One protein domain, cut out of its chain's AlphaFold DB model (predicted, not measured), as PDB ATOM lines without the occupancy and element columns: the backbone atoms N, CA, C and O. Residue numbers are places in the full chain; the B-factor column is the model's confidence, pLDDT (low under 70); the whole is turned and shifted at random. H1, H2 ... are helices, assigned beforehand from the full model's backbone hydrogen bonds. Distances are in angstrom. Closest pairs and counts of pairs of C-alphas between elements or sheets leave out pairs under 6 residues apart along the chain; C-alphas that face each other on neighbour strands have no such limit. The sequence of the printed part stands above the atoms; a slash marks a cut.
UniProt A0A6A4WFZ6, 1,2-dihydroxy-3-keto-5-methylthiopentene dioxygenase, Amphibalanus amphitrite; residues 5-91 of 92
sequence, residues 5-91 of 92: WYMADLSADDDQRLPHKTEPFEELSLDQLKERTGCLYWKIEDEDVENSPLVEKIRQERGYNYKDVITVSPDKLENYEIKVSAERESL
ATOM      1  N   TRP A   5      91.884 166.450 149.857       96.06
ATOM      2  CA  TRP A   5      90.757 167.096 149.179       96.06
ATOM      3  C   TRP A   5      90.700 168.586 149.511       96.06
ATOM      4  O   TRP A   5      91.322 169.032 150.477       96.06
ATOM      5  N   TYR A   6      89.963 169.350 148.707       94.44
ATOM      6  CA  TYR A   6      89.639 170.739 149.035       94.44
ATOM      7  C   TYR A   6      88.580 170.790 150.138       94.44
ATOM      8  O   TYR A   6      87.635 170.001 150.134       94.44
ATOM      9  N   MET A   7      88.745 171.711 151.087       93.31
ATOM     10  CA  MET A   7      87.790 171.906 152.178       93.31
ATOM     11  C   MET A   7      86.627 172.796 151.731       93.31
ATOM     12  O   MET A   7      86.831 173.754 150.988       93.31
ATOM     13  N   ALA A   8      85.418 172.477 152.194       92.81
ATOM     14  CA  ALA A   8      84.266 173.369 152.085       92.81
ATOM     15  C   ALA A   8      84.439 174.606 152.986       92.81
ATOM     16  O   ALA A   8      85.194 174.562 153.958       92.81
ATOM     17  N   ASP A   9      83.714 175.686 152.686       88.25
ATOM     18  CA  ASP A   9      83.700 176.884 153.531       88.25
ATOM     19  C   ASP A   9      83.101 176.560 154.910       88.25
ATOM     20  O   ASP A   9      81.995 176.022 155.000       88.25
ATOM     21  N   LEU A  10      83.832 176.895 155.978       85.94
ATOM     22  CA  LEU A  10      83.435 176.651 157.368       85.94
ATOM     23  C   LEU A  10      83.165 177.956 158.108       85.94
ATOM     24  O   LEU A  10      83.861 178.957 157.931       85.94
ATOM     25  N   SER A  11      82.167 177.921 158.980       82.50
ATOM     26  CA  SER A  11      81.935 178.931 160.002       82.50
ATOM     27  C   SER A  11      82.745 178.625 161.267       82.50
ATOM     28  O   SER A  11      83.210 177.506 161.478       82.50
ATOM     29  N   ALA A  12      82.904 179.622 162.140       79.38
ATOM     30  CA  ALA A  12      83.640 179.460 163.398       79.38
ATOM     31  C   ALA A  12      82.985 178.460 164.376       79.38
ATOM     32  O   ALA A  12      83.666 177.951 165.263       79.38
ATOM     33  N   ASP A  13      81.689 178.184 164.204       84.38
ATOM     34  CA  ASP A  13      80.919 177.274 165.057       84.38
ATOM     35  C   ASP A  13      80.935 175.817 164.549       84.38
ATOM     36  O   ASP A  13      80.443 174.919 165.238       84.38
ATOM     37  N   ASP A  14      81.495 175.557 163.361       86.88
ATOM     38  CA  ASP A  14      81.566 174.210 162.794       86.88
ATOM     39  C   ASP A  14      82.615 173.339 163.508       86.88
ATOM     40  O   ASP A  14      83.722 173.775 163.836       86.88
ATOM     41  N   ASP A  15      82.288 172.058 163.725       87.75
ATOM     42  CA  ASP A  15      83.226 171.104 164.329       87.75
ATOM     43  C   ASP A  15      84.327 170.724 163.336       87.75
ATOM     44  O   ASP A  15      84.153 169.806 162.538       87.75
ATOM     45  N   GLN A  16      85.481 171.384 163.461       85.00
ATOM     46  CA  GLN A  16      86.687 171.211 162.635       85.00
ATOM     47  C   GLN A  16      87.212 169.765 162.541       85.00
ATOM     48  O   GLN A  16      88.085 169.472 161.723       85.00
ATOM     49  N   ARG A  17      86.744 168.847 163.401       86.44
ATOM     50  CA  ARG A  17      87.117 167.422 163.355       86.44
ATOM     51  C   ARG A  17      86.396 166.653 162.251       86.44
ATOM     52  O   ARG A  17      86.749 165.499 161.989       86.44
ATOM     53  N   LEU A  18      85.359 167.233 161.654       92.19
ATOM     54  CA  LEU A  18      84.606 166.593 160.587       92.19
ATOM     55  C   LEU A  18      85.397 166.621 159.264       92.19
ATOM     56  O   LEU A  18      86.342 167.385 159.104       92.19
ATOM     57  N   PRO A  19      85.045 165.780 158.275       92.94
ATOM     58  CA  PRO A  19      85.808 165.714 157.026       92.94
ATOM     59  C   PRO A  19      85.744 166.975 156.150       92.94
ATOM     60  O   PRO A  19      86.618 167.152 155.308       92.94
ATOM     61  N   HIS A  20      84.694 167.795 156.286       93.75
ATOM     62  CA  HIS A  20      84.497 169.058 155.551       93.75
ATOM     63  C   HIS A  20      84.768 168.978 154.039       93.75
ATOM     64  O   HIS A  20      85.442 169.826 153.457       93.75
ATOM     65  N   LYS A  21      84.261 167.921 153.399       94.12
ATOM     66  CA  LYS A  21      84.393 167.713 151.954       94.12
ATOM     67  C   LYS A  21      83.519 168.705 151.188       94.12
ATOM     68  O   LYS A  21      82.397 168.974 151.607       94.12
ATOM     69  N   THR A  22      84.015 169.198 150.056       94.19
ATOM     70  CA  THR A  22      83.214 169.985 149.112       94.19
ATOM     71  C   THR A  22      82.066 169.162 148.525       94.19
ATOM     72  O   THR A  22      82.148 167.934 148.416       94.19
ATOM     73  N   GLU A  23      81.013 169.852 148.088       91.31
ATOM     74  CA  GLU A  23      79.956 169.281 147.255       91.31
ATOM     75  C   GLU A  23      79.854 170.089 145.949       91.31
ATOM     76  O   GLU A  23      79.393 171.232 145.982       91.31
ATOM     77  N   PRO A  24      80.289 169.535 144.794       93.62
ATOM     78  CA  PRO A  24      80.778 168.167 144.567       93.62
ATOM     79  C   PRO A  24      82.153 167.883 145.199       93.62
ATOM     80  O   PRO A  24      82.936 168.794 145.442       93.62
ATOM     81  N   PHE A  25      82.451 166.603 145.453       95.44
ATOM     82  CA  PHE A  25      83.719 166.187 146.063       95.44
ATOM     83  C   PHE A  25      84.908 166.448 145.132       95.44
ATOM     84  O   PHE A  25      84.961 165.904 144.027       95.44
ATOM     85  N   GLU A  26      85.879 167.228 145.607       95.69
ATOM     86  CA  GLU A  26      87.096 167.566 144.869       95.69
ATOM     87  C   GLU A  26      88.337 166.962 145.542       95.69
ATOM     88  O   GLU A  26      88.881 167.501 146.508       95.69
ATOM     89  N   GLU A  27      88.789 165.815 145.026       95.25
ATOM     90  CA  GLU A  27      89.998 165.127 145.494       95.25
ATOM     91  C   GLU A  27      91.276 165.740 144.903       95.25
ATOM     92  O   GLU A  27      91.288 166.271 143.790       95.25
ATOM     93  N   LEU A  28      92.375 165.624 145.647       95.06
ATOM     94  CA  LEU A  28      93.697 166.116 145.289       95.06
ATOM     95  C   LEU A  28      94.685 164.947 145.246       95.06
ATOM     96  O   LEU A  28      94.829 164.200 146.216       95.06
ATOM     97  N   SER A  29      95.386 164.782 144.123       95.19
ATOM     98  CA  SER A  29      96.413 163.742 144.007       95.19
ATOM     99  C   SER A  29      97.691 164.129 144.761       95.19
ATOM    100  O   SER A  29      97.978 165.308 144.972       95.19
ATOM    101  N   LEU A  30      98.511 163.142 145.135       94.75
ATOM    102  CA  LEU A  30      99.798 163.414 145.791       94.75
ATOM    103  C   LEU A  30     100.758 164.222 144.901       94.75
ATOM    104  O   LEU A  30     101.524 165.032 145.418       94.75
ATOM    105  N   ASP A  31     100.686 164.046 143.578       95.06
ATOM    106  CA  ASP A  31     101.485 164.823 142.626       95.06
ATOM    107  C   ASP A  31     101.051 166.292 142.619       95.06
ATOM    108  O   ASP A  31     101.886 167.182 142.761       95.06
ATOM    109  N   GLN A  32      99.739 166.553 142.575       95.38
ATOM    110  CA  GLN A  32      99.200 167.912 142.676       95.38
ATOM    111  C   GLN A  32      99.558 168.561 144.016       95.38
ATOM    112  O   GLN A  32      99.901 169.743 144.056       95.38
ATOM    113  N   LEU A  33      99.502 167.797 145.111       95.00
ATOM    114  CA  LEU A  33      99.864 168.276 146.441       95.00
ATOM    115  C   LEU A  33     101.344 168.685 146.476       95.00
ATOM    116  O   LEU A  33     101.669 169.784 146.932       95.00
ATOM    117  N   LYS A  34     102.229 167.844 145.934       95.94
ATOM    118  CA  LYS A  34     103.668 168.112 145.835       95.94
ATOM    119  C   LYS A  34     103.973 169.320 144.957       95.94
ATOM    120  O   LYS A  34     104.752 170.173 145.368       95.94
ATOM    121  N   GLU A  35     103.377 169.411 143.773       96.75
ATOM    122  CA  GLU A  35     103.608 170.519 142.837       96.75
ATOM    123  C   GLU A  35     103.169 171.865 143.414       96.75
ATOM    124  O   GLU A  35     103.854 172.869 143.228       96.75
ATOM    125  N   ARG A  36     102.042 171.892 144.135       95.25
ATOM    126  CA  ARG A  36     101.461 173.135 144.661       95.25
ATOM    127  C   ARG A  36     102.060 173.579 145.990       95.25
ATOM    128  O   ARG A  36     102.161 174.777 146.224       95.25
ATOM    129  N   THR A  37     102.419 172.639 146.867       95.19
ATOM    130  CA  THR A  37     102.814 172.945 148.259       95.19
ATOM    131  C   THR A  37     104.233 172.508 148.613       95.19
ATOM    132  O   THR A  37     104.768 172.924 149.636       95.19
ATOM    133  N   GLY A  38     104.852 171.643 147.805       94.62
ATOM    134  CA  GLY A  38     106.105 170.977 148.158       94.62
ATOM    135  C   GLY A  38     105.953 169.864 149.199       94.62
ATOM    136  O   GLY A  38     106.966 169.308 149.625       94.62
ATOM    137  N   CYS A  39     104.728 169.515 149.614       94.62
ATOM    138  CA  CYS A  39     104.489 168.412 150.542       94.62
ATOM    139  C   CYS A  39     104.906 167.074 149.914       94.62
ATOM    140  O   CYS A  39     104.605 166.780 148.756       94.62
ATOM    141  N   LEU A  40     105.626 166.264 150.687       94.12
ATOM    142  CA  LEU A  40     106.166 164.978 150.261       94.12
ATOM    143  C   LEU A  40     105.567 163.867 151.120       94.12
ATOM    144  O   LEU A  40     105.375 164.038 152.322       94.12
ATOM    145  N   TYR A  41     105.304 162.719 150.500       94.56
ATOM    146  CA  TYR A  41     104.700 161.566 151.152       94.56
ATOM    147  C   TYR A  41     105.551 160.312 150.951       94.56
ATOM    148  O   TYR A  41     106.024 160.038 149.847       94.56
ATOM    149  N   TRP A  42     105.672 159.521 152.016       93.75
ATOM    150  CA  TRP A  42     106.264 158.188 152.002       93.75
ATOM    151  C   TRP A  42     105.363 157.231 152.782       93.75
ATOM    152  O   TRP A  42     104.869 157.572 153.855       93.75
ATOM    153  N   LYS A  43     105.161 156.023 152.248       92.94
ATOM    154  CA  LYS A  43     104.441 154.951 152.939       92.94
ATOM    155  C   LYS A  43     105.440 154.116 153.739       92.94
ATOM    156  O   LYS A  43     106.367 153.574 153.146       92.94
ATOM    157  N   ILE A  44     105.231 154.006 155.047       92.56
ATOM    158  CA  ILE A  44     106.025 153.156 155.941       92.56
ATOM    159  C   ILE A  44     105.152 151.956 156.314       92.56
ATOM    160  O   ILE A  44     104.036 152.143 156.794       92.56
ATOM    161  N   GLU A  45     105.629 150.747 156.033       91.38
ATOM    162  CA  GLU A  45     104.913 149.487 156.310       91.38
ATOM    163  C   GLU A  45     105.601 148.643 157.394       91.38
ATOM    164  O   GLU A  45     105.145 147.544 157.695       91.38
ATOM    165  N   ASP A  46     106.689 149.151 157.975       91.88
ATOM    166  CA  ASP A  46     107.448 148.450 159.006       91.88
ATOM    167  C   ASP A  46     106.640 148.347 160.309       91.88
ATOM    168  O   ASP A  46     106.017 149.318 160.742       91.88
ATOM    169  N   GLU A  47     106.682 147.179 160.956       89.81
ATOM    170  CA  GLU A  47     106.042 146.962 162.263       89.81
ATOM    171  C   GLU A  47     106.676 147.838 163.355       89.81
ATOM    172  O   GLU A  47     105.979 148.381 164.212       89.81
ATOM    173  N   ASP A  48     107.999 148.008 163.289       90.50
ATOM    174  CA  ASP A  48     108.763 148.913 164.140       90.50
ATOM    175  C   ASP A  48     109.127 150.180 163.358       90.50
ATOM    176  O   ASP A  48     110.157 150.269 162.685       90.50
ATOM    177  N   VAL A  49     108.252 151.182 163.451       85.00
ATOM    178  CA  VAL A  49     108.458 152.493 162.818       85.00
ATOM    179  C   VAL A  49     109.657 153.226 163.425       85.00
ATOM    180  O   VAL A  49     110.319 154.002 162.734       85.00
ATOM    181  N   GLU A  50     109.969 152.988 164.701       85.50
ATOM    182  CA  GLU A  50     111.056 153.681 165.387       85.50
ATOM    183  C   GLU A  50     112.421 153.281 164.819       85.50
ATOM    184  O   GLU A  50     113.283 154.154 164.656       85.50
ATOM    185  N   ASN A  51     112.575 152.003 164.463       87.25
ATOM    186  CA  ASN A  51     113.780 151.428 163.858       87.25
ATOM    187  C   ASN A  51     113.633 151.142 162.351       87.25
ATOM    188  O   ASN A  51     114.429 150.393 161.780       87.25
ATOM    189  N   SER A  52     112.643 151.753 161.693       93.19
ATOM    190  CA  SER A  52     112.401 151.599 160.256       93.19
ATOM    191  C   SER A  52     113.628 152.020 159.425       93.19
ATOM    192  O   SER A  52     114.038 153.188 159.469       93.19
ATOM    193  N   PRO A  53     114.191 151.124 158.586       93.75
ATOM    194  CA  PRO A  53     115.279 151.474 157.673       93.75
ATOM    195  C   PRO A  53     114.878 152.558 156.664       93.75
ATOM    196  O   PRO A  53     115.711 153.365 156.247       93.75
ATOM    197  N   LEU A  54     113.599 152.587 156.272       93.88
ATOM    198  CA  LEU A  54     113.064 153.594 155.360       93.88
ATOM    199  C   LEU A  54     113.049 154.978 156.013       93.88
ATOM    200  O   LEU A  54     113.474 155.949 155.384       93.88
ATOM    201  N   VAL A  55     112.602 155.069 157.270       93.50
ATOM    202  CA  VAL A  55     112.623 156.325 158.034       93.50
ATOM    203  C   VAL A  55     114.051 156.841 158.157       93.50
ATOM    204  O   VAL A  55     114.302 158.011 157.870       93.50
ATOM    205  N   GLU A  56     115.003 155.978 158.510       93.62
ATOM    206  CA  GLU A  56     116.400 156.386 158.669       93.62
ATOM    207  C   GLU A  56     117.017 156.878 157.350       93.62
ATOM    208  O   GLU A  56     117.673 157.920 157.323       93.62
ATOM    209  N   LYS A  57     116.716 156.212 156.229       95.44
ATOM    210  CA  LYS A  57     117.130 156.675 154.897       95.44
ATOM    211  C   LYS A  57     116.584 158.071 154.577       95.44
ATOM    212  O   LYS A  57     117.348 158.947 154.176       95.44
ATOM    213  N   ILE A  58     115.283 158.296 154.781       95.12
ATOM    214  CA  ILE A  58     114.646 159.600 154.527       95.12
ATOM    215  C   ILE A  58     115.293 160.682 155.396       95.12
ATOM    216  O   ILE A  58     115.572 161.779 154.908       95.12
ATOM    217  N   ARG A  59     115.570 160.384 156.670       94.81
ATOM    218  CA  ARG A  59     116.224 161.327 157.585       94.81
ATOM    219  C   ARG A  59     117.607 161.738 157.095       94.81
ATOM    220  O   ARG A  59     117.898 162.932 157.092       94.81
ATOM    221  N   GLN A  60     118.426 160.785 156.659       95.69
ATOM    222  CA  GLN A  60     119.776 161.054 156.155       95.69
ATOM    223  C   GLN A  60     119.753 161.878 154.864       95.69
ATOM    224  O   GLN A  60     120.460 162.878 154.764       95.69
ATOM    225  N   GLU A  61     118.898 161.518 153.903       96.75
ATOM    226  CA  GLU A  61     118.767 162.243 152.629       96.75
ATOM    227  C   GLU A  61     118.267 163.684 152.818       96.75
ATOM    228  O   GLU A  61     118.619 164.578 152.046       96.75
ATOM    229  N   ARG A  62     117.443 163.924 153.844       95.62
ATOM    230  CA  ARG A  62     116.797 165.220 154.104       95.62
ATOM    231  C   ARG A  62     117.488 166.061 155.179       95.62
ATOM    232  O   ARG A  62     117.122 167.222 155.346       95.62
ATOM    233  N   GLY A  63     118.455 165.500 155.905       95.56
ATOM    234  CA  GLY A  63     119.142 166.170 157.015       95.56
ATOM    235  C   GLY A  63     118.293 166.319 158.286       95.56
ATOM    236  O   GLY A  63     118.457 167.287 159.029       95.56
ATOM    237  N   TYR A  64     117.365 165.393 158.550       94.12
ATOM    238  CA  TYR A  64     116.528 165.403 159.758       94.12
ATOM    239  C   TYR A  64     117.292 164.867 160.981       94.12
ATOM    240  O   TYR A  64     117.202 163.693 161.350       94.12
ATOM    241  N   ASN A  65     118.040 165.759 161.633       93.19
ATOM    242  CA  ASN A  65     118.994 165.408 162.694       93.19
ATOM    243  C   ASN A  65     118.358 165.038 164.044       93.19
ATOM    244  O   ASN A  65     118.997 164.366 164.847       93.19
ATOM    245  N   TYR A  66     117.103 165.421 164.286       92.50
ATOM    246  CA  TYR A  66     116.391 165.154 165.538       92.50
ATOM    247  C   TYR A  66     115.147 164.296 165.287       92.50
ATOM    248  O   TYR A  66     114.518 164.407 164.235       92.50
ATOM    249  N   LYS A  67     114.817 163.429 166.249       89.38
ATOM    250  CA  LYS A  67     113.619 162.580 166.271       89.38
ATOM    251  C   LYS A  67     113.092 162.543 167.702       89.38
ATOM    252  O   LYS A  67     113.886 162.383 168.624       89.38
ATOM    253  N   ASP A  68     111.783 162.664 167.855       90.94
ATOM    254  CA  ASP A  68     111.062 162.446 169.110       90.94
ATOM    255  C   ASP A  68     109.769 161.673 168.802       90.94
ATOM    256  O   ASP A  68     109.361 161.585 167.638       90.94
ATOM    257  N   VAL A  69     109.144 161.089 169.820       88.69
ATOM    258  CA  VAL A  69     107.895 160.330 169.713       88.69
ATOM    259  C   VAL A  69     106.882 160.910 170.690       88.69
ATOM    260  O   VAL A  69     107.083 160.905 171.901       88.69
ATOM    261  N   ILE A  70     105.744 161.355 170.163       89.06
ATOM    262  CA  ILE A  70     104.626 161.860 170.959       89.06
ATOM    263  C   ILE A  70     103.405 160.958 170.791       89.06
ATOM    264  O   ILE A  70     103.066 160.537 169.688       89.06
ATOM    265  N   THR A  71     102.713 160.678 171.896       90.25
ATOM    266  CA  THR A  71     101.389 160.041 171.875       90.25
ATOM    267  C   THR A  71     100.326 161.087 172.190       90.25
ATOM    268  O   THR A  71     100.219 161.547 173.325       90.25
ATOM    269  N   VAL A  72      99.525 161.459 171.193       89.19
ATOM    270  CA  VAL A  72      98.447 162.445 171.348       89.19
ATOM    271  C   VAL A  72      97.169 161.731 171.790       89.19
ATOM    272  O   VAL A  72      96.460 161.134 170.988       89.19
ATOM    273  N   SER A  73      96.892 161.758 173.092       91.56
ATOM    274  CA  SER A  73      95.703 161.154 173.704       91.56
ATOM    275  C   SER A  73      95.309 161.947 174.955       91.56
ATOM    276  O   SER A  73      96.220 162.353 175.683       91.56
ATOM    277  N   PRO A  74      94.001 162.132 175.237       90.94
ATOM    278  CA  PRO A  74      93.540 162.838 176.436       90.94
ATOM    279  C   PRO A  74      94.143 162.302 177.741       90.94
ATOM    280  O   PRO A  74      94.468 163.081 178.628       90.94
ATOM    281  N   ASP A  75      94.360 160.986 177.826       92.69
ATOM    282  CA  ASP A  75      94.849 160.325 179.043       92.69
ATOM    283  C   ASP A  75      96.379 160.340 179.178       92.69
ATOM    284  O   ASP A  75      96.911 160.121 180.265       92.69
ATOM    285  N   LYS A  76      97.106 160.533 178.069       89.56
ATOM    286  CA  LYS A  76      98.572 160.366 178.011       89.56
ATOM    287  C   LYS A  76      99.332 161.659 177.746       89.56
ATOM    288  O   LYS A  76     100.531 161.712 178.004       89.56
ATOM    289  N   LEU A  77      98.665 162.679 177.208       89.94
ATOM    290  CA  LEU A  77      99.281 163.958 176.890       89.94
ATOM    291  C   LEU A  77      98.907 164.995 177.946       89.94
ATOM    292  O   LEU A  77      97.772 165.462 178.009       89.94
ATOM    293  N   GLU A  78      99.886 165.415 178.740       90.25
ATOM    294  CA  GLU A  78      99.688 166.527 179.669       90.25
ATOM    295  C   GLU A  78      99.265 167.793 178.921       90.25
ATOM    296  O   GLU A  78      99.842 168.138 177.878       90.25
ATOM    297  N   ASN A  79      98.276 168.494 179.484       90.50
ATOM    298  CA  ASN A  79      97.645 169.670 178.887       90.50
ATOM    299  C   ASN A  79      97.086 169.403 177.478       90.50
ATOM    300  O   ASN A  79      97.148 170.287 176.625       90.50
ATOM    301  N   TYR A  80      96.551 168.197 177.239       90.56
ATOM    302  CA  TYR A  80      95.978 167.778 175.955       90.56
ATOM    303  C   TYR A  80      95.083 168.854 175.332       90.56
ATOM    304  O   TYR A  80      95.358 169.293 174.219       90.56
ATOM    305  N   GLU A  81      94.078 169.342 176.067       88.44
ATOM    306  CA  GLU A  81      93.120 170.325 175.542       88.44
ATOM    307  C   GLU A  81      93.782 171.651 175.149       88.44
ATOM    308  O   GLU A  81      93.455 172.221 174.112       88.44
ATOM    309  N   ILE A  82      94.762 172.120 175.928       87.88
ATOM    310  CA  ILE A  82      95.494 173.359 175.631       87.88
ATOM    311  C   ILE A  82      96.353 173.171 174.380       87.88
ATOM    312  O   ILE A  82      96.329 174.016 173.494       87.88
ATOM    313  N   LYS A  83      97.089 172.056 174.282       86.88
ATOM    314  CA  LYS A  83      97.957 171.769 173.132       86.88
ATOM    315  C   LYS A  83      97.140 171.604 171.856       86.88
ATOM    316  O   LYS A  83      97.450 172.227 170.853       86.88
ATOM    317  N   VAL A  84      96.064 170.822 171.911       86.06
ATOM    318  CA  VAL A  84      95.171 170.622 170.765       86.06
ATOM    319  C   VAL A  84      94.496 171.931 170.355       86.06
ATOM    320  O   VAL A  84      94.322 172.153 169.164       86.06
ATOM    321  N   SER A  85      94.143 172.807 171.298       81.25
ATOM    322  CA  SER A  85      93.557 174.115 170.972       81.25
ATOM    323  C   SER A  85      94.577 175.086 170.372       81.25
ATOM    324  O   SER A  85      94.284 175.720 169.368       81.25
ATOM    325  N   ALA A  86      95.795 175.152 170.914       78.31
ATOM    326  CA  ALA A  86      96.854 176.012 170.383       78.31
ATOM    327  C   ALA A  86      97.261 175.624 168.951       78.31
ATOM    328  O   ALA A  86      97.419 176.496 168.098       78.31
ATOM    329  N   GLU A  87      97.369 174.323 168.663       78.44
ATOM    330  CA  GLU A  87      97.624 173.838 167.299       78.44
ATOM    331  C   GLU A  87      96.486 174.210 166.333       78.44
ATOM    332  O   GLU A  87      96.747 174.500 165.168       78.44
ATOM    333  N   ARG A  88      95.227 174.261 166.801       70.19
ATOM    334  CA  ARG A  88      94.092 174.719 165.974       70.19
ATOM    335  C   ARG A  88      94.195 176.196 165.629       70.19
ATOM    336  O   ARG A  88      93.970 176.564 164.485       70.19
ATOM    337  N   GLU A  89      94.522 177.035 166.608       67.56
ATOM    338  CA  GLU A  89      94.589 178.488 166.416       67.56
ATOM    339  C   GLU A  89      95.757 178.907 165.516       67.56
ATOM    340  O   GLU A  89      95.643 179.894 164.801       67.56
ATOM    341  N   SER A  90      96.860 178.150 165.498       60.44
ATOM    342  CA  SER A  90      98.029 178.459 164.659       60.44
ATOM    343  C   SER A  90      97.820 178.212 163.155       60.44
ATOM    344  O   SER A  90      98.684 178.593 162.362       60.44
ATOM    345  N   LEU A  91      96.742 177.529 162.759       52.31
ATOM    346  CA  LEU A  91      96.451 177.156 161.368       52.31
ATOM    347  C   LEU A  91      95.436 178.091 160.683       52.31
ATOM    348  O   LEU A  91      95.124 177.874 159.510       52.31
TER     349      LEU A  91
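What this domain is: This is residues 5 to 91 of the 92 residues of the protein "1,2-dihydroxy-3-keto-5-methylthiopentene dioxygenase" of Amphibalanus amphitrite (UniProt A0A6A4WFZ6). There is little regular structure here: look for a loose, open ring of mostly unnamed chain round an empty middle, with three short helices set far apart along it. H2 sits on one side of the ring and the loop of residues 5 to 29 on the side across from it, with H1 and H3 between. The printed part has 87 residues with three named helices, H1, H2 and H3 in chain order, and no named strand; its class is all helix, though helices hold 28 residues. It is loose, with a radius of gyration of the C-alphas of 17.2 A and spans of 42 by 37 by 24 A.

Where its parts are: Find C-alpha 53 at (115.279, 151.474, 157.673); from there H2, residues 53 to 62, runs 14.3 A. H3, residues 80 to 89, runs 14.4 A to C-alpha 89 at (94.589, 178.488, 166.416). H1, residues 30 to 37, covers 10.3 A.

How they stand to each other: H2 is apart from H1 and H3, and H1 and H3 are apart. In H1, H2 and H3 every O i to N i+4 pair is within hydrogen-bond range.

The domain as a whole: The C-alphas of Asp 13 and Pro 53, the two farthest apart, are 43.6 A apart. The printed part has no cut; both links, of 15 and 17 residues, are long. Residues 89 to 91 are under pLDDT 70.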